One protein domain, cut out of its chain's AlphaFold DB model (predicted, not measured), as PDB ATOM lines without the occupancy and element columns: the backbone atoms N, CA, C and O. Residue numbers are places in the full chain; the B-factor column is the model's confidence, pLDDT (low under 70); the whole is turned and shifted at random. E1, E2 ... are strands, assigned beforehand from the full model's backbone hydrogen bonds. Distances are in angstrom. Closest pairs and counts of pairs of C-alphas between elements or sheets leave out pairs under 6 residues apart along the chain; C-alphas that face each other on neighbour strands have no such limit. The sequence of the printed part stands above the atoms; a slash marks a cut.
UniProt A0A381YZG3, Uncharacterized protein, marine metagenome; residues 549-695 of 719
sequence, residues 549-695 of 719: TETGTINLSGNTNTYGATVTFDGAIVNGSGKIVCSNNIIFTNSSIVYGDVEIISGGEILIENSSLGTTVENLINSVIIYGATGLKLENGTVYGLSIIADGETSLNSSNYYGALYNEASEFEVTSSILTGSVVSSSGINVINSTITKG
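What this domain is: This is residues 549 to 695 of the 719 residues of an uncharacterized protein of marine metagenome (UniProt A0A381YZG3). The chain is wound in stacked turns, a solenoid of triangular cross-section whose walls are made of parallel strands. One wall is the sheet E3 E6 E8 E10 E12 E14 E16; the second holds E2, E5, E7, E9 and the parts of E11, E13 and E15 after their bends; the third holds E1, E4, the short stretches 593 to 594 and 612 to 613, the parts of E11, E13 and E15 before their bends, and E17. The 147 printed residues have no named helix and 17 named strands, E1 to E17 along the chain, with 84 residues in them; the class is all strand. The three sheets are parallel, in the orders E2 E5 E7 E9 E11 E13 E15 E17, E3 E6 E8 E10 E12 E14 E16, and E1 E4. The whole is compact, with a radius of gyration of the C-alphas of 13.8 A and spans of 37 by 29 by 23 A.

Where its parts are: The largest sheet holds E2 (560 to 563), E5 (578 to 582), E7 (598 to 602), E9 (624 to 628), E11 (638 to 645, 16.9 A), E13 (656 to 663, 16.6 A), E15 (674 to 681, 16.5 A) and E17 (691 to 693). C-alpha 560 is at (162.422, 182.888, 294.271) and C-alpha 693 at (133.541, 169.998, 281.901). The second sheet holds E3 (566 to 570), E6 (586 to 589), E8 (606 to 609), E10 (631 to 635), E12 (649 to 653), E14 (667 to 671) and E16 (685 to 688). E1 (553 to 555), beginning at C-alpha 553 (156.874, 174.126, 305.787), and E4 (573 to 575) form the third.

How they stand to each other: The largest sheet is twisted, with C-alphas up to 6.1 A off its best plane; E11 bends by 89 degrees at residue 641, E13 by 94 at 659 and E15 by 95 at 677. E11 and E13 are parallel at 2 degrees, with N 643 and O 660 within hydrogen-bond range at 3.0 A. It forms a sandwich, two sheets face to face, with the second sheet, their facing parts 8.8 A centre to centre. In that second sheet E12 and E14 are parallel at 2 degrees, with N 652 and O 669 at 2.9 A. The closest C-alphas of E10 and E11 are Gly 631 and Ile 645, 6.0 A apart. E1 and E4 are parallel at 19 degrees, with N 554 and O 573 at 2.8 A. Residues 612 to 613 pair in parallel with 593 to 594 and with 638 to 639 of E11.

The domain as a whole: The C-alphas farthest apart, of Asn 559 and Asn 689, are 40.3 A apart. The printed part has no cut. The link from E8 to E9, residues 610 to 623, is long; E6 to E7 is short, and the others are tight. The mean pLDDT of the printed part is 94.7, and no printed residue is under 70.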
ATOM      1  N   THR A 549     165.852 167.623 298.146       95.88
ATOM      2  CA  THR A 549     164.628 167.144 298.798       95.88
ATOM      3  C   THR A 549     164.181 168.156 299.839       95.88
ATOM      4  O   THR A 549     164.884 168.409 300.814       95.88
ATOM      5  N   GLU A 550     163.001 168.716 299.621       95.25
ATOM      6  CA  GLU A 550     162.371 169.720 300.462       95.25
ATOM      7  C   GLU A 550     161.245 169.070 301.269       95.25
ATOM      8  O   GLU A 550     160.382 168.388 300.717       95.25
ATOM      9  N   THR A 551     161.250 169.273 302.585       93.75
ATOM     10  CA  THR A 551     160.251 168.714 303.511       93.75
ATOM     11  C   THR A 551     159.793 169.784 304.500       93.75
ATOM     12  O   THR A 551     160.453 170.806 304.687       93.75
ATOM     13  N   GLY A 552     158.662 169.560 305.173       94.00
ATOM     14  CA  GLY A 552     158.143 170.509 306.161       94.00
ATOM     15  C   GLY A 552     157.536 171.764 305.527       94.00
ATOM     16  O   GLY A 552     157.032 171.717 304.410       94.00
ATOM     17  N   THR A 553     157.501 172.880 306.262       94.69
ATOM     18  CA  THR A 553     156.874 174.126 305.787       94.69
ATOM     19  C   THR A 553     157.899 175.080 305.184       94.69
ATOM     20  O   THR A 553     158.838 175.492 305.861       94.69
ATOM     21  N   ILE A 554     157.662 175.490 303.942       95.00
ATOM     22  CA  ILE A 554     158.515 176.376 303.150       95.00
ATOM     23  C   ILE A 554     157.726 177.649 302.865       95.00
ATOM     24  O   ILE A 554     156.658 177.590 302.262       95.00
ATOM     25  N   ASN A 555     158.252 178.795 303.294       93.00
ATOM     26  CA  ASN A 555     157.606 180.085 303.081       93.00
ATOM     27  C   ASN A 555     158.384 180.922 302.072       93.00
ATOM     28  O   ASN A 555     159.500 181.353 302.358       93.00
ATOM     29  N   LEU A 556     157.784 181.171 300.910       88.81
ATOM     30  CA  LEU A 556     158.427 181.910 299.829       88.81
ATOM     31  C   LEU A 556     158.500 183.413 300.130       88.81
ATOM     32  O   LEU A 556     159.516 184.034 299.844       88.81
ATOM     33  N   SER A 557     157.487 184.003 300.778       90.31
ATOM     34  CA  SER A 557     157.502 185.414 301.225       90.31
ATOM     35  C   SER A 557     157.932 186.442 300.153       90.31
ATOM     36  O   SER A 557     158.597 187.430 300.456       90.31
ATOM     37  N   GLY A 558     157.564 186.212 298.895       85.81
ATOM     38  CA  GLY A 558     157.911 187.021 297.724       85.81
ATOM     39  C   GLY A 558     159.235 186.645 297.050       85.81
ATOM     40  O   GLY A 558     159.602 187.271 296.058       85.81
ATOM     41  N   ASN A 559     159.953 185.646 297.568       86.44
ATOM     42  CA  ASN A 559     161.247 185.213 297.049       86.44
ATOM     43  C   ASN A 559     161.117 184.150 295.950       86.44
ATOM     44  O   ASN A 559     160.081 183.505 295.766       86.44
ATOM     45  N   THR A 560     162.227 183.962 295.241       92.44
ATOM     46  CA  THR A 560     162.422 182.888 294.271       92.44
ATOM     47  C   THR A 560     163.339 181.834 294.882       92.44
ATOM     48  O   THR A 560     164.498 182.131 295.163       92.44
ATOM     49  N   ASN A 561     162.846 180.608 295.039       92.38
ATOM     50  CA  ASN A 561     163.678 179.452 295.365       92.38
ATOM     51  C   ASN A 561     164.171 178.823 294.061       92.38
ATOM     52  O   ASN A 561     163.357 178.492 293.195       92.38
ATOM     53  N   THR A 562     165.488 178.678 293.907       92.94
ATOM     54  CA  THR A 562     166.115 178.154 292.685       92.94
ATOM     55  C   THR A 562     166.890 176.871 292.966       92.94
ATOM     56  O   THR A 562     167.632 176.808 293.940       92.94
ATOM     57  N   TYR A 563     166.737 175.878 292.090       92.56
ATOM     58  CA  TYR A 563     167.387 174.570 292.177       92.56
ATOM     59  C   TYR A 563     168.123 174.249 290.866       92.56
ATOM     60  O   TYR A 563     167.536 174.340 289.784       92.56
ATOM     61  N   GLY A 564     169.407 173.885 290.960       87.62
ATOM     62  CA  GLY A 564     170.269 173.542 289.814       87.62
ATOM     63  C   GLY A 564     170.164 172.081 289.342       87.62
ATOM     64  O   GLY A 564     170.611 171.727 288.250       87.62
ATOM     65  N   ALA A 565     169.467 171.246 290.112       90.19
ATOM     66  CA  ALA A 565     169.214 169.827 289.878       90.19
ATOM     67  C   ALA A 565     167.769 169.486 290.271       90.19
ATOM     68  O   ALA A 565     167.073 170.318 290.852       90.19
ATOM     69  N   THR A 566     167.310 168.266 289.965       95.00
ATOM     70  CA  THR A 566     165.938 167.824 290.271       95.00
ATOM     71  C   THR A 566     165.593 168.070 291.737       95.00
ATOM     72  O   THR A 566     166.334 167.648 292.623       95.00
ATOM     73  N   VAL A 567     164.449 168.704 291.999       97.50
ATOM     74  CA  VAL A 567     163.949 168.958 293.356       97.50
ATOM     75  C   VAL A 567     162.685 168.149 293.624       97.50
ATOM     76  O   VAL A 567     161.765 168.129 292.809       97.50
ATOM     77  N   THR A 568     162.644 167.485 294.779       98.06
ATOM     78  CA  THR A 568     161.471 166.755 295.275       98.06
ATOM     79  C   THR A 568     160.933 167.418 296.534       98.06
ATOM     80  O   THR A 568     161.612 167.455 297.552       98.06
ATOM     81  N   PHE A 569     159.704 167.908 296.480       97.94
ATOM     82  CA  PHE A 569     158.914 168.312 297.632       97.94
ATOM     83  C   PHE A 569     158.193 167.068 298.161       97.94
ATOM     84  O   PHE A 569     157.308 166.526 297.497       97.94
ATOM     85  N   ASP A 570     158.621 166.585 299.323       96.94
ATOM     86  CA  ASP A 570     158.176 165.328 299.929       96.94
ATOM     87  C   ASP A 570     157.386 165.621 301.213       96.94
ATOM     88  O   ASP A 570     157.945 166.037 302.234       96.94
ATOM     89  N   GLY A 571     156.056 165.490 301.140       95.69
ATOM     90  CA  GLY A 571     155.146 165.880 302.221       95.69
ATOM     91  C   GLY A 571     155.298 167.342 302.656       95.69
ATOM     92  O   GLY A 571     155.059 167.678 303.820       95.69
ATOM     93  N   ALA A 572     155.745 168.209 301.747       96.81
ATOM     94  CA  ALA A 572     156.066 169.596 302.043       96.81
ATOM     95  C   ALA A 572     154.833 170.503 301.951       96.81
ATOM     96  O   ALA A 572     153.910 170.260 301.177       96.81
ATOM     97  N   ILE A 573     154.836 171.595 302.711       97.12
ATOM     98  CA  ILE A 573     153.815 172.643 302.676       97.12
ATOM     99  C   ILE A 573     154.476 173.935 302.207       97.12
ATOM    100  O   ILE A 573     155.220 174.551 302.966       97.12
ATOM    101  N   VAL A 574     154.181 174.377 300.990       96.56
ATOM    102  CA  VAL A 574     154.682 175.639 300.436       96.56
ATOM    103  C   VAL A 574     153.632 176.733 300.613       96.56
ATOM    104  O   VAL A 574     152.505 176.597 300.133       96.56
ATOM    105  N   ASN A 575     153.989 177.820 301.295       92.50
ATOM    106  CA  ASN A 575     153.129 178.978 301.528       92.50
ATOM    107  C   ASN A 575     153.816 180.313 301.189       92.50
ATOM    108  O   ASN A 575     155.029 180.391 301.007       92.50
ATOM    109  N   GLY A 576     153.011 181.377 301.116       85.56
ATOM    110  CA  GLY A 576     153.469 182.709 300.726       85.56
ATOM    111  C   GLY A 576     153.656 182.851 299.216       85.56
ATOM    112  O   GLY A 576     153.908 181.876 298.514       85.56
ATOM    113  N   SER A 577     153.521 184.080 298.721       90.31
ATOM    114  CA  SER A 577     153.714 184.362 297.303       90.31
ATOM    115  C   SER A 577     155.167 184.147 296.891       90.31
ATOM    116  O   SER A 577     156.067 184.301 297.717       90.31
ATOM    117  N   GLY A 578     155.431 183.797 295.638       92.50
ATOM    118  CA  GLY A 578     156.806 183.660 295.155       92.50
ATOM    119  C   GLY A 578     156.960 182.677 294.008       92.50
ATOM    120  O   GLY A 578     155.999 182.358 293.306       92.50
ATOM    121  N   LYS A 579     158.196 182.217 293.800       94.69
ATOM    122  CA  LYS A 579     158.538 181.336 292.679       94.69
ATOM    123  C   LYS A 579     159.340 180.124 293.129       94.69
ATOM    124  O   LYS A 579     160.249 180.246 293.947       94.69
ATOM    125  N   ILE A 580     159.050 178.981 292.526       97.12
ATOM    126  CA  ILE A 580     159.879 177.777 292.556       97.12
ATOM    127  C   ILE A 580     160.443 177.611 291.150       97.12
ATOM    128  O   ILE A 580     159.680 177.456 290.199       97.12
ATOM    129  N   VAL A 581     161.765 177.661 291.009       96.00
ATOM    130  CA  VAL A 581     162.454 177.570 289.717       96.00
ATOM    131  C   VAL A 581     163.461 176.430 289.769       96.00
ATOM    132  O   VAL A 581     164.337 176.416 290.625       96.00
ATOM    133  N   CYS A 582     163.365 175.480 288.848       95.56
ATOM    134  CA  CYS A 582     164.301 174.366 288.735       95.56
ATOM    135  C   CYS A 582     164.812 174.272 287.301       95.56
ATOM    136  O   CYS A 582     164.027 174.392 286.363       95.56
ATOM    137  N   SER A 583     166.112 174.048 287.113       93.31
ATOM    138  CA  SER A 583     166.695 173.774 285.789       93.31
ATOM    139  C   SER A 583     166.347 172.373 285.258       93.31
ATOM    140  O   SER A 583     166.414 172.145 284.055       93.31
ATOM    141  N   ASN A 584     165.970 171.454 286.151       95.31
ATOM    142  CA  ASN A 584     165.601 170.063 285.881       95.31
ATOM    143  C   ASN A 584     164.140 169.816 286.306       95.31
ATOM    144  O   ASN A 584     163.316 170.724 286.217       95.31
ATOM    145  N   ASN A 585     163.807 168.601 286.751       96.81
ATOM    146  CA  ASN A 585     162.448 168.220 287.127       96.81
ATOM    147  C   ASN A 585     162.035 168.822 288.482       96.81
ATOM    148  O   ASN A 585     162.859 168.961 289.395       96.81
ATOM    149  N   ILE A 586     160.743 169.113 288.632       98.50
ATOM    150  CA  ILE A 586     160.119 169.451 289.920       98.50
ATOM    151  C   ILE A 586     159.114 168.359 290.263       98.50
ATOM    152  O   ILE A 586     158.188 168.100 289.496       98.50
ATOM    153  N   ILE A 587     159.280 167.741 291.427       98.44
ATOM    154  CA  ILE A 587     158.441 166.638 291.890       98.44
ATOM    155  C   ILE A 587     157.729 167.063 293.175       98.44
ATOM    156  O   ILE A 587     158.379 167.509 294.113       98.44
ATOM    157  N   PHE A 588     156.411 166.901 293.245       98.56
ATOM    158  CA  PHE A 588     155.617 167.020 294.470       98.56
ATOM    159  C   PHE A 588     155.032 165.651 294.799       98.56
ATOM    160  O   PHE A 588     154.263 165.118 294.005       98.56
ATOM    161  N   THR A 589     155.381 165.080 295.950       97.62
ATOM    162  CA  THR A 589     154.919 163.748 296.369       97.62
ATOM    163  C   THR A 589     154.481 163.717 297.838       97.62
ATOM    164  O   THR A 589     154.604 164.708 298.567       97.62
ATOM    165  N   ASN A 590     153.938 162.574 298.266       94.94
ATOM    166  CA  ASN A 590     153.575 162.251 299.647       94.94
ATOM    167  C   ASN A 590     152.683 163.302 300.326       94.94
ATOM    168  O   ASN A 590     152.921 163.695 301.466       94.94
ATOM    169  N   SER A 591     151.621 163.737 299.640       95.81
ATOM    170  CA  SER A 591     150.673 164.737 300.161       95.81
ATOM    171  C   SER A 591     151.284 166.117 300.373       95.81
ATOM    172  O   SER A 591     150.895 166.839 301.291       95.81
ATOM    173  N   SER A 592     152.195 166.511 299.482       98.06
ATOM    174  CA  SER A 592     152.666 167.890 299.424       98.06
ATOM    175  C   SER A 592     151.527 168.850 299.075       98.06
ATOM    176  O   SER A 592     150.637 168.535 298.276       98.06
ATOM    177  N   ILE A 593     151.560 170.036 299.677       97.69
ATOM    178  CA  ILE A 593     150.578 171.103 299.491       97.69
ATOM    179  C   ILE A 593     151.306 172.370 299.061       97.69
ATOM    180  O   ILE A 593     152.177 172.854 299.779       97.69
ATOM    181  N   VAL A 594     150.906 172.956 297.937       97.69
ATOM    182  CA  VAL A 594     151.344 174.301 297.536       97.69
ATOM    183  C   VAL A 594     150.135 175.218 297.571       97.69
ATOM    184  O   VAL A 594     149.155 174.979 296.868       97.69
ATOM    185  N   TYR A 595     150.172 176.257 298.401       95.12
ATOM    186  CA  TYR A 595     149.137 177.292 298.392       95.12
ATOM    187  C   TYR A 595     149.256 178.176 297.137       95.12
ATOM    188  O   TYR A 595     150.226 178.087 296.393       95.12
ATOM    189  N   GLY A 596     148.234 178.985 296.851       90.19
ATOM    190  CA  GLY A 596     148.244 179.836 295.658       90.19
ATOM    191  C   GLY A 596     149.224 181.011 295.731       90.19
ATOM    192  O   GLY A 596     149.930 181.184 296.724       90.19
ATOM    193  N   ASP A 597     149.233 181.821 294.671       92.62
ATOM    194  CA  ASP A 597     150.192 182.916 294.438       92.62
ATOM    195  C   ASP A 597     151.640 182.432 294.238       92.62
ATOM    196  O   ASP A 597     152.609 183.143 294.514       92.62
ATOM    197  N   VAL A 598     151.785 181.192 293.760       95.12
ATOM    198  CA  VAL A 598     153.077 180.554 293.494       95.12
ATOM    199  C   VAL A 598     153.220 180.257 292.006       95.12
ATOM    200  O   VAL A 598     152.376 179.585 291.404       95.12
ATOM    201  N   GLU A 599     154.317 180.736 291.424       96.00
ATOM    202  CA  GLU A 599     154.775 180.308 290.103       96.00
ATOM    203  C   GLU A 599     155.726 179.114 290.240       96.00
ATOM    204  O   GLU A 599     156.706 179.169 290.982       96.00
ATOM    205  N   ILE A 600     155.469 178.046 289.493       98.06
ATOM    206  CA  ILE A 600     156.280 176.829 289.470       98.06
ATOM    207  C   ILE A 600     156.852 176.689 288.065       98.06
ATOM    208  O   ILE A 600     156.103 176.522 287.105       98.06
ATOM    209  N   ILE A 601     158.171 176.789 287.939       97.50
ATOM    210  CA  ILE A 601     158.882 176.869 286.664       97.50
ATOM    211  C   ILE A 601     159.933 175.766 286.616       97.50
ATOM    212  O   ILE A 601     160.913 175.799 287.357       97.50
ATOM    213  N   SER A 602     159.736 174.800 285.728       97.12
ATOM    214  CA  SER A 602     160.609 173.641 285.560       97.12
ATOM    215  C   SER A 602     161.265 173.655 284.183       97.12
ATOM    216  O   SER A 602     160.576 173.739 283.165       97.12
ATOM    217  N   GLY A 603     162.594 173.535 284.152       93.12
ATOM    218  CA  GLY A 603     163.376 173.270 282.944       93.12
ATOM    219  C   GLY A 603     163.262 171.823 282.452       93.12
ATOM    220  O   GLY A 603     163.626 171.548 281.312       93.12
ATOM    221  N   GLY A 604     162.711 170.922 283.276       94.00
ATOM    222  CA  GLY A 604     162.326 169.557 282.915       94.00
ATOM    223  C   GLY A 604     160.829 169.284 283.112       94.00
ATOM    224  O   GLY A 604     159.986 170.177 282.962       94.00
ATOM    225  N   GLU A 605     160.496 168.050 283.487       96.25
ATOM    226  CA  GLU A 605     159.128 167.585 283.738       96.25
ATOM    227  C   GLU A 605     158.642 168.018 285.129       96.25
ATOM    228  O   GLU A 605     159.406 168.041 286.099       96.25
ATOM    229  N   ILE A 606     157.351 168.339 285.231       98.38
ATOM    230  CA  ILE A 606     156.682 168.534 286.519       98.38
ATOM    231  C   ILE A 606     155.865 167.286 286.843       98.38
ATOM    232  O   ILE A 606     154.925 166.960 286.119       98.38
ATOM    233  N   LEU A 607     156.195 166.623 287.949       98.38
ATOM    234  CA  LEU A 607     155.447 165.483 288.475       98.38
ATOM    235  C   LEU A 607     154.722 165.895 289.755       98.38
ATOM    236  O   LEU A 607     155.337 166.366 290.710       98.38
ATOM    237  N   ILE A 608     153.411 165.701 289.791       98.56
ATOM    238  CA  ILE A 608     152.573 165.935 290.964       98.56
ATOM    239  C   ILE A 608     151.889 164.615 291.285       98.56
ATOM    240  O   ILE A 608     150.916 164.231 290.641       98.56
ATOM    241  N   GLU A 609     152.399 163.930 292.296       98.19
ATOM    242  CA  GLU A 609     151.932 162.622 292.720       98.19
ATOM    243  C   GLU A 609     151.315 162.728 294.119       98.19
ATOM    244  O   GLU A 609     151.923 163.274 295.041       98.19
ATOM    245  N   ASN A 610     150.093 162.231 294.312       97.44
ATOM    246  CA  ASN A 610     149.426 162.207 295.622       97.44
ATOM    247  C   ASN A 610     149.419 163.572 296.348       97.44
ATOM    248  O   ASN A 610     149.471 163.604 297.577       97.44
ATOM    249  N   SER A 611     149.416 164.690 295.614       98.38
ATOM    250  CA  SER A 611     149.691 166.044 296.131       98.38
ATOM    251  C   SER A 611     148.681 167.073 295.608       98.38
ATOM    252  O   SER A 611     147.973 166.821 294.631       98.38
ATOM    253  N   SER A 612     148.569 168.222 296.282       98.19
ATOM    254  CA  SER A 612     147.589 169.274 295.958       98.19
ATOM    255  C   SER A 612     148.242 170.642 295.770       98.19
ATOM    256  O   SER A 612     148.893 171.156 296.677       98.19
ATOM    257  N   LEU A 613     148.045 171.259 294.606       98.25
ATOM    258  CA  LEU A 613     148.585 172.576 294.267       98.25
ATOM    259  C   LEU A 613     147.444 173.569 294.014       98.25
ATOM    260  O   LEU A 613     146.540 173.311 293.221       98.25
ATOM    261  N   GLY A 614     147.507 174.729 294.661       97.19
ATOM    262  CA  GLY A 614     146.430 175.710 294.697       97.19
ATOM    263  C   GLY A 614     145.239 175.241 295.542       97.19
ATOM    264  O   GLY A 614     145.189 174.119 296.043       97.19
ATOM    265  N   THR A 615     144.260 176.126 295.725       95.25
ATOM    266  CA  THR A 615     143.039 175.827 296.500       95.25
ATOM    267  C   THR A 615     141.750 176.192 295.772       95.25
ATOM    268  O   THR A 615     140.715 175.569 296.003       95.25
ATOM    269  N   THR A 616     141.778 177.202 294.899       94.62
ATOM    270  CA  THR A 616     140.632 177.611 294.079       94.62
ATOM    271  C   THR A 616     141.090 178.462 292.898       94.62
ATOM    272  O   THR A 616     142.100 179.158 292.970       94.62
ATOM    273  N   VAL A 617     140.310 178.429 291.815       92.81
ATOM    274  CA  VAL A 617     140.522 179.219 290.591       92.81
ATOM    275  C   VAL A 617     139.764 180.550 290.578       92.81
ATOM    276  O   VAL A 617     139.775 181.259 289.579       92.81
ATOM    277  N   GLU A 618     139.081 180.913 291.665       90.94
ATOM    278  CA  GLU A 618     138.315 182.168 291.748       90.94
ATOM    279  C   GLU A 618     139.203 183.422 291.781       90.94
ATOM    280  O   GLU A 618     138.749 184.518 291.451       90.94
ATOM    281  N   ASN A 619     140.469 183.282 292.182       89.12
ATOM    282  CA  ASN A 619     141.446 184.364 292.222       89.12
ATOM    283  C   ASN A 619     142.881 183.830 292.062       89.12
ATOM    284  O   ASN A 619     143.144 182.659 292.333       89.12
ATOM    285  N   LEU A 620     143.806 184.698 291.636       83.69
ATOM    286  CA  LEU A 620     145.212 184.328 291.426       83.69
ATOM    287  C   LEU A 620     145.963 184.025 292.726       83.69
ATOM    288  O   LEU A 620     146.839 183.173 292.724       83.69
ATOM    289  N   ILE A 621     145.564 184.642 293.841       89.31
ATOM    290  CA  ILE A 621     146.198 184.439 295.154       89.31
ATOM    291  C   ILE A 621     146.014 182.996 295.659       89.31
ATOM    292  O   ILE A 621     146.805 182.494 296.446       89.31
ATOM    293  N   ASN A 622     144.966 182.308 295.203       92.38
ATOM    294  CA  ASN A 622     144.660 180.925 295.563       92.38
ATOM    295  C   ASN A 622     144.955 179.921 294.438       92.38
ATOM    296  O   ASN A 622     144.825 178.714 294.655       92.38
ATOM    297  N   SER A 623     145.354 180.413 293.265       93.88
ATOM    298  CA  SER A 623     145.748 179.603 292.115       93.88
ATOM    299  C   SER A 623     147.265 179.483 292.034       93.88
ATOM    300  O   SER A 623     147.984 180.384 292.459       93.88
ATOM    301  N   VAL A 624     147.750 178.400 291.436       96.88
ATOM    302  CA  VAL A 624     149.154 178.289 291.013       96.88
ATOM    303  C   VAL A 624     149.295 178.576 289.521       96.88
ATOM    304  O   VAL A 624     148.353 178.366 288.748       96.88
ATOM    305  N   ILE A 625     150.479 179.031 289.111       95.38
ATOM    306  CA  ILE A 625     150.865 179.121 287.699       95.38
ATOM    307  C   ILE A 625     152.015 178.146 287.459       95.38
ATOM    308  O   ILE A 625     153.040 178.226 288.127       95.38
ATOM    309  N   ILE A 626     151.845 177.222 286.520       97.75
ATOM    310  CA  ILE A 626     152.772 176.123 286.259       97.75
ATOM    311  C   ILE A 626     153.346 176.259 284.849       97.75
ATOM    312  O   ILE A 626     152.602 176.386 283.876       97.75
ATOM    313  N   TYR A 627     154.668 176.172 284.742       96.56
ATOM    314  CA  TYR A 627     155.421 176.137 283.495       96.56
ATOM    315  C   TYR A 627     156.280 174.876 283.450       96.56
ATOM    316  O   TYR A 627     157.281 174.784 284.162       96.56
ATOM    317  N   GLY A 628     155.892 173.914 282.614       95.50
ATOM    318  CA  GLY A 628     156.660 172.690 282.378       95.50
ATOM    319  C   GLY A 628     157.342 172.740 281.016       95.50
ATOM    320  O   GLY A 628     156.664 172.868 279.996       95.50
ATOM    321  N   ALA A 629     158.671 172.638 280.979       95.12
ATOM    322  CA  ALA A 629     159.406 172.633 279.716       95.12
ATOM    323  C   ALA A 629     159.235 171.316 278.948       95.12
ATOM    324  O   ALA A 629     159.064 171.353 277.734       95.12
ATOM    325  N   THR A 630     159.256 170.173 279.644       94.12
ATOM    326  CA  THR A 630     159.239 168.839 279.010       94.12
ATOM    327  C   THR A 630     158.095 167.941 279.484       94.12
ATOM    328  O   THR A 630     158.169 166.726 279.312       94.12
ATOM    329  N   GLY A 631     157.065 168.506 280.116       95.50
ATOM    330  CA  GLY A 631     155.854 167.762 280.456       95.50
ATOM    331  C   GLY A 631     155.220 168.136 281.791       95.50
ATOM    332  O   GLY A 631     155.801 168.854 282.613       95.50
ATOM    333  N   LEU A 632     154.016 167.607 281.995       98.12
ATOM    334  CA  LEU A 632     153.267 167.651 283.250       98.12
ATOM    335  C   LEU A 632     152.582 166.306 283.485       98.12
ATOM    336  O   LEU A 632     151.681 165.925 282.737       98.12
ATOM    337  N   LYS A 633     152.946 165.626 284.569       98.31
ATOM    338  CA  LYS A 633     152.294 164.397 285.028       98.31
ATOM    339  C   LYS A 633     151.573 164.659 286.341       98.31
ATOM    340  O   LYS A 633     152.197 165.026 287.334       98.31
ATOM    341  N   LEU A 634     150.254 164.497 286.338       98.44
ATOM    342  CA  LEU A 634     149.414 164.599 287.529       98.44
ATOM    343  C   LEU A 634     148.847 163.216 287.853       98.44
ATOM    344  O   LEU A 634     147.992 162.702 287.130       98.44
ATOM    345  N   GLU A 635     149.317 162.627 288.948       98.25
ATOM    346  CA  GLU A 635     149.018 161.257 289.356       98.25
ATOM    347  C   GLU A 635     148.372 161.242 290.744       98.25
ATOM    348  O   GLU A 635     148.994 161.584 291.749       98.25
ATOM    349  N   ASN A 636     147.092 160.868 290.811       97.19
ATOM    350  CA  ASN A 636     146.290 160.930 292.038       97.19
ATOM    351  C   ASN A 636     146.392 162.291 292.775       97.19
ATOM    352  O   ASN A 636     146.413 162.358 294.007       97.19
ATOM    353  N   GLY A 637     146.516 163.383 292.016       97.19
ATOM    354  CA  GLY A 637     146.746 164.730 292.531       97.19
ATOM    355  C   GLY A 637     145.595 165.686 292.240       97.19
ATOM    356  O   GLY A 637     144.648 165.370 291.512       97.19
ATOM    357  N   THR A 638     145.668 166.884 292.822       98.44
ATOM    358  CA  THR A 638     144.720 167.971 292.538       98.44
ATOM    359  C   THR A 638     145.447 169.269 292.206       98.44
ATOM    360  O   THR A 638     146.358 169.668 292.926       98.44
ATOM    361  N   VAL A 639     145.033 169.954 291.138       98.50
ATOM    362  CA  VAL A 639     145.586 171.261 290.747       98.50
ATOM    363  C   VAL A 639     144.468 172.285 290.575       98.50
ATOM    364  O   VAL A 639     143.479 172.019 289.893       98.50
ATOM    365  N   TYR A 640     144.653 173.472 291.149       98.19
ATOM    366  CA  TYR A 640     143.849 174.672 290.917       98.19
ATOM    367  C   TYR A 640     144.742 175.759 290.316       98.19
ATOM    368  O   TYR A 640     145.509 176.406 291.035       98.19
ATOM    369  N   GLY A 641     144.670 175.975 289.002       95.94
ATOM    370  CA  GLY A 641     145.573 176.939 288.382       95.94
ATOM    371  C   GLY A 641     145.585 177.002 286.862       95.94
ATOM    372  O   GLY A 641     144.665 176.555 286.170       95.94
ATOM    373  N   LEU A 642     146.647 177.628 286.360       93.62
ATOM    374  CA  LEU A 642     147.007 177.676 284.947       93.62
ATOM    375  C   LEU A 642     148.286 176.863 284.742       93.62
ATOM    376  O   LEU A 642     149.286 177.155 285.388       93.62
ATOM    377  N   SER A 643     148.272 175.917 283.807       96.06
ATOM    378  CA  SER A 643     149.475 175.200 283.372       96.06
ATOM    379  C   SER A 643     149.764 175.496 281.908       96.06
ATOM    380  O   SER A 643     148.857 175.441 281.076       96.06
ATOM    381  N   ILE A 644     151.020 175.809 281.608       94.38
ATOM    382  CA  ILE A 644     151.551 176.059 280.268       94.38
ATOM    383  C   ILE A 644     152.698 175.074 280.055       94.38
ATOM    384  O   ILE A 644     153.754 175.203 280.677       94.38
ATOM    385  N   ILE A 645     152.473 174.078 279.203       96.25
ATOM    386  CA  ILE A 645     153.429 172.996 278.950       96.25
ATOM    387  C   ILE A 645     153.984 173.147 277.542       96.25
ATOM    388  O   ILE A 645     153.209 173.233 276.593       96.25
ATOM    389  N   ALA A 646     155.307 173.231 277.421       92.38
ATOM    390  CA  ALA A 646     155.969 173.593 276.170       92.38
ATOM    391  C   ALA A 646     156.256 172.397 275.250       92.38
ATOM    392  O   ALA A 646     156.135 172.541 274.037       92.38
ATOM    393  N   ASP A 647     156.650 171.250 275.806       93.12
ATOM    394  CA  ASP A 647     157.026 170.048 275.052       93.12
ATOM    395  C   ASP A 647     156.849 168.777 275.918       93.12
ATOM    396  O   ASP A 647     156.482 168.863 277.093       93.12
ATOM    397  N   GLY A 648     157.117 167.598 275.351       93.69
ATOM    398  CA  GLY A 648     157.153 166.303 276.036       93.69
ATOM    399  C   GLY A 648     155.795 165.607 276.124       93.69
ATOM    400  O   GLY A 648     155.111 165.451 275.107       93.69
ATOM    401  N   GLU A 649     155.414 165.196 277.336       95.50
ATOM    402  CA  GLU A 649     154.170 164.473 277.627       95.50
ATOM    403  C   GLU A 649     153.358 165.188 278.714       95.50
ATOM    404  O   GLU A 649     153.871 165.516 279.788       95.50
ATOM    405  N   THR A 650     152.061 165.376 278.471       97.62
ATOM    406  CA  THR A 650     151.112 165.788 279.509       97.62
ATOM    407  C   THR A 650     150.174 164.632 279.834       97.62
ATOM    408  O   THR A 650     149.512 164.091 278.949       97.62
ATOM    409  N   SER A 651     150.066 164.254 281.106       97.81
ATOM    410  CA  SER A 651     149.129 163.212 281.530       97.81
ATOM    411  C   SER A 651     148.418 163.549 282.834       97.81
ATOM    412  O   SER A 651     149.013 164.057 283.783       97.81
ATOM    413  N   LEU A 652     147.119 163.252 282.876       98.31
ATOM    414  CA  LEU A 652     146.303 163.300 284.086       98.31
ATOM    415  C   LEU A 652     145.772 161.892 284.356       98.31
ATOM    416  O   LEU A 652     144.977 161.372 283.571       98.31
ATOM    417  N   ASN A 653     146.188 161.281 285.461       98.25
ATOM    418  CA  ASN A 653     145.775 159.938 285.851       98.25
ATOM    419  C   ASN A 653     145.142 159.949 287.242       98.25
ATOM    420  O   ASN A 653     145.781 160.348 288.218       98.25
ATOM    421  N   SER A 654     143.886 159.506 287.337       98.12
ATOM    422  CA  SER A 654     143.128 159.446 288.596       98.12
ATOM    423  C   SER A 654     143.120 160.775 289.366       98.12
ATOM    424  O   SER A 654     143.160 160.791 290.592       98.12
ATOM    425  N   SER A 655     143.113 161.898 288.644       98.31
ATOM    426  CA  SER A 655     143.418 163.227 289.184       98.31
ATOM    427  C   SER A 655     142.324 164.256 288.918       98.31
ATOM    428  O   SER A 655     141.486 164.081 288.032       98.31
ATOM    429  N   ASN A 656     142.353 165.362 289.668       98.19
ATOM    430  CA  ASN A 656     141.430 166.485 289.501       98.19
ATOM    431  C   ASN A 656     142.177 167.752 289.068       98.19
ATOM    432  O   ASN A 656     143.076 168.222 289.760       98.19
ATOM    433  N   TYR A 657     141.772 168.353 287.955       98.06
ATOM    434  CA  TYR A 657     142.350 169.599 287.461       98.06
ATOM    435  C   TYR A 657     141.267 170.672 287.319       98.06
ATOM    436  O   TYR A 657     140.283 170.494 286.601       98.06
ATOM    437  N   TYR A 658     141.460 171.811 287.975       97.75
ATOM    438  CA  TYR A 658     140.570 172.964 287.929       97.75
ATOM    439  C   TYR A 658     141.316 174.164 287.340       97.75
ATOM    440  O   TYR A 658     142.367 174.553 287.849       97.75
ATOM    441  N   GLY A 659     140.754 174.786 286.300       94.25
ATOM    442  CA  GLY A 659     141.301 176.005 285.692       94.25
ATOM    443  C   GLY A 659     141.675 175.850 284.221       94.25
ATOM    444  O   GLY A 659     140.878 175.358 283.426       94.25
ATOM    445  N   ALA A 660     142.855 176.325 283.831       91.00
ATOM    446  CA  ALA A 660     143.296 176.330 282.435       91.00
ATOM    447  C   ALA A 660     144.521 175.434 282.234       91.00
ATOM    448  O   ALA A 660     145.458 175.483 283.029       91.00
ATOM    449  N   LEU A 661     144.537 174.656 281.156       93.56
ATOM    450  CA  LEU A 661     145.705 173.886 280.734       93.56
ATOM    451  C   LEU A 661     145.962 174.151 279.249       93.56
ATOM    452  O   LEU A 661     145.123 173.850 278.400       93.56
ATOM    453  N   TYR A 662     147.111 174.750 278.957       92.50
ATOM    454  CA  TYR A 662     147.626 174.970 277.614       92.50
ATOM    455  C   TYR A 662     148.784 174.006 277.360       92.50
ATOM    456  O   TYR A 662     149.804 174.065 278.046       92.50
ATOM    457  N   ASN A 663     148.605 173.109 276.397       93.69
ATOM    458  CA  ASN A 663     149.532 172.036 276.091       93.69
ATOM    459  C   ASN A 663     150.109 172.189 274.681       93.69
ATOM    460  O   ASN A 663     149.391 172.058 273.693       93.69
ATOM    461  N   GLU A 664     151.415 172.402 274.598       93.31
ATOM    462  CA  GLU A 664     152.201 172.256 273.368       93.31
ATOM    463  C   GLU A 664     152.991 170.939 273.338       93.31
ATOM    464  O   GLU A 664     153.688 170.654 272.368       93.31
ATOM    465  N   ALA A 665     152.856 170.110 274.381       91.06
ATOM    466  CA  ALA A 665     153.499 168.809 274.454       91.06
ATOM    467  C   ALA A 665     153.007 167.868 273.347       91.06
ATOM    468  O   ALA A 665     151.834 167.891 272.954       91.06
ATOM    469  N   SER A 666     153.905 167.002 272.881       92.56
ATOM    470  CA  SER A 666     153.653 166.073 271.776       92.56
ATOM    471  C   SER A 666     152.513 165.085 272.047       92.56
ATOM    472  O   SER A 666     151.827 164.672 271.109       92.56
ATOM    473  N   GLU A 667     152.256 164.779 273.320       93.69
ATOM    474  CA  GLU A 667     151.196 163.878 273.762       93.69
ATOM    475  C   GLU A 667     150.365 164.491 274.893       93.69
ATOM    476  O   GLU A 667     150.880 165.223 275.745       93.69
ATOM    477  N   PHE A 668     149.068 164.166 274.907       96.50
ATOM    478  CA  PHE A 668     148.174 164.516 276.004       96.50
ATOM    479  C   PHE A 668     147.152 163.407 276.288       96.50
ATOM    480  O   PHE A 668     146.225 163.177 275.506       96.50
ATOM    481  N   GLU A 669     147.289 162.755 277.443       97.38
ATOM    482  CA  GLU A 669     146.367 161.730 277.932       97.38
ATOM    483  C   GLU A 669     145.626 162.150 279.216       97.38
ATOM    484  O   GLU A 669     146.198 162.705 280.153       97.38
ATOM    485  N   VAL A 670     144.327 161.855 279.282       97.38
ATOM    486  CA  VAL A 670     143.477 162.079 280.457       97.38
ATOM    487  C   VAL A 670     142.751 160.779 280.793       97.38
ATOM    488  O   VAL A 670     141.732 160.443 280.178       97.38
ATOM    489  N   THR A 671     143.220 160.075 281.819       98.19
ATOM    490  CA  THR A 671     142.730 158.746 282.210       98.19
ATOM    491  C   THR A 671     142.159 158.752 283.626       98.19
ATOM    492  O   THR A 671     142.795 159.223 284.569       98.19
ATOM    493  N   SER A 672     140.924 158.265 283.786       98.06
ATOM    494  CA  SER A 672     140.193 158.225 285.065       98.06
ATOM    495  C   SER A 672     140.192 159.550 285.850       98.06
ATOM    496  O   SER A 672     140.140 159.546 287.075       98.06
ATOM    497  N   SER A 673     140.251 160.683 285.150       98.19
ATOM    498  CA  SER A 673     140.473 162.011 285.732       98.19
ATOM    499  C   SER A 673     139.307 162.963 285.470       98.19
ATOM    500  O   SER A 673     138.500 162.767 284.555       98.19
ATOM    501  N   ILE A 674     139.224 164.025 286.270       96.81
ATOM    502  CA  ILE A 674     138.252 165.108 286.108       96.81
ATOM    503  C   ILE A 674     139.004 166.392 285.784       96.81
ATOM    504  O   ILE A 674     139.850 166.835 286.556       96.81
ATOM    505  N   LEU A 675     138.642 167.035 284.679       96.12
ATOM    506  CA  LEU A 675     139.095 168.377 284.345       96.12
ATOM    507  C   LEU A 675     137.895 169.321 284.268       96.12
ATOM    508  O   LEU A 675     136.961 169.103 283.499       96.12
ATOM    509  N   THR A 676     137.914 170.384 285.067       95.75
ATOM    510  CA  THR A 676     136.862 171.408 285.106       95.75
ATOM    511  C   THR A 676     137.459 172.769 284.770       95.75
ATOM    512  O   THR A 676     138.167 173.360 285.585       95.75
ATOM    513  N   GLY A 677     137.184 173.286 283.573       91.19
ATOM    514  CA  GLY A 677     137.761 174.549 283.117       91.19
ATOM    515  C   GLY A 677     137.940 174.623 281.605       91.19
ATOM    516  O   GLY A 677     136.976 174.447 280.861       91.19
ATOM    517  N   SER A 678     139.148 174.951 281.147       87.69
ATOM    518  CA  SER A 678     139.493 175.036 279.723       87.69
ATOM    519  C   SER A 678     140.790 174.308 279.418       87.69
ATOM    520  O   SER A 678     141.767 174.412 280.157       87.69
ATOM    521  N   VAL A 679     140.793 173.610 278.289       89.94
ATOM    522  CA  VAL A 679     141.961 172.906 277.773       89.94
ATOM    523  C   VAL A 679     142.190 173.354 276.351       89.94
ATOM    524  O   VAL A 679     141.253 173.384 275.553       89.94
ATOM    525  N   VAL A 680     143.435 173.672 276.032       88.50
ATOM    526  CA  VAL A 680     143.876 173.817 274.654       88.50
ATOM    527  C   VAL A 680     145.122 172.976 274.477       88.50
ATOM    528  O   VAL A 680     146.028 173.043 275.299       88.50
ATOM    529  N   SER A 681     145.144 172.176 273.421       91.19
ATOM    530  CA  SER A 681     146.268 171.313 273.096       91.19
ATOM    531  C   SER A 681     146.594 171.442 271.619       91.19
ATOM    532  O   SER A 681     145.676 171.421 270.795       91.19
ATOM    533  N   SER A 682     147.873 171.597 271.280       88.25
ATOM    534  CA  SER A 682     148.329 171.536 269.887       88.25
ATOM    535  C   SER A 682     148.457 170.094 269.390       88.25
ATOM    536  O   SER A 682     148.275 169.835 268.198       88.25
ATOM    537  N   SER A 683     148.668 169.145 270.305       88.12
ATOM    538  CA  SER A 683     148.493 167.709 270.080       88.12
ATOM    539  C   SER A 683     147.044 167.267 270.322       88.12
ATOM    540  O   SER A 683     146.253 167.957 270.972       88.12
ATOM    541  N   GLY A 684     146.665 166.102 269.789       89.75
ATOM    542  CA  GLY A 684     145.368 165.495 270.096       89.75
ATOM    543  C   GLY A 684     145.261 165.108 271.575       89.75
ATOM    544  O   GLY A 684     146.253 164.720 272.182       89.75
ATOM    545  N   ILE A 685     144.054 165.181 272.141       93.75
ATOM    546  CA  ILE A 685     143.789 164.793 273.535       93.75
ATOM    547  C   ILE A 685     143.132 163.410 273.547       93.75
ATOM    548  O   ILE A 685     142.054 163.230 272.973       93.75
ATOM    549  N   ASN A 686     143.753 162.443 274.221       95.06
ATOM    550  CA  ASN A 686     143.186 161.116 274.442       95.06
ATOM    551  C   ASN A 686     142.469 161.064 275.799       95.06
ATOM    552  O   ASN A 686     143.086 161.291 276.836       95.06
ATOM    553  N   VAL A 687     141.165 160.777 275.808       95.94
ATOM    554  CA  VAL A 687     140.322 160.847 277.014       95.94
ATOM    555  C   VAL A 687     139.724 159.471 277.307       95.94
ATOM    556  O   VAL A 687     138.871 158.988 276.565       95.94
ATOM    557  N   ILE A 688     140.144 158.843 278.408       96.69
ATOM    558  CA  ILE A 688     139.784 157.464 278.766       96.69
ATOM    559  C   ILE A 688     139.132 157.441 280.148       96.69
ATOM    560  O   ILE A 688     139.773 157.734 281.151       96.69
ATOM    561  N   ASN A 689     137.857 157.048 280.233       97.00
ATOM    562  CA  ASN A 689     137.109 156.983 281.505       97.00
ATOM    563  C   ASN A 689     137.166 158.286 282.330       97.00
ATOM    564  O   ASN A 689     137.121 158.252 283.558       97.00
ATOM    565  N   SER A 690     137.274 159.425 281.649       97.00
ATOM    566  CA  SER A 690     137.515 160.740 282.242       97.00
ATOM    567  C   SER A 690     136.394 161.710 281.901       97.00
ATOM    568  O   SER A 690     135.620 161.490 280.969       97.00
ATOM    569  N   THR A 691     136.314 162.806 282.651       94.50
ATOM    570  CA  THR A 691     135.322 163.862 282.433       94.50
ATOM    571  C   THR A 691     136.014 165.201 282.218       94.50
ATOM    572  O   THR A 691     136.786 165.638 283.065       94.50
ATOM    573  N   ILE A 692     135.683 165.883 281.119       93.19
ATOM    574  CA  ILE A 692     136.065 167.278 280.877       93.19
ATOM    575  C   ILE A 692     134.786 168.117 280.892       93.19
ATOM    576  O   ILE A 692     133.876 167.876 280.100       93.19
ATOM    577  N   THR A 693     134.691 169.087 281.799       93.38
ATOM    578  CA  THR A 693     133.541 169.998 281.901       93.38
ATOM    579  C   THR A 693     133.971 171.453 281.930       93.38
ATOM    580  O   THR A 693     135.090 171.796 282.307       93.38
ATOM    581  N   LYS A 694     133.051 172.336 281.538       87.75
ATOM    582  CA  LYS A 694     133.249 173.781 281.633       87.75
ATOM    583  C   LYS A 694     133.377 174.207 283.098       87.75
ATOM    584  O   LYS A 694     132.575 173.799 283.935       87.75
ATOM    585  N   GLY A 695     134.329 175.091 283.372       86.19
ATOM    586  CA  GLY A 695     134.577 175.651 284.700       86.19
ATOM    587  C   GLY A 695     135.061 177.095 284.653       86.19
ATOM    588  O   GLY A 695     135.256 177.664 283.577       86.19
TER     589      GLY A 695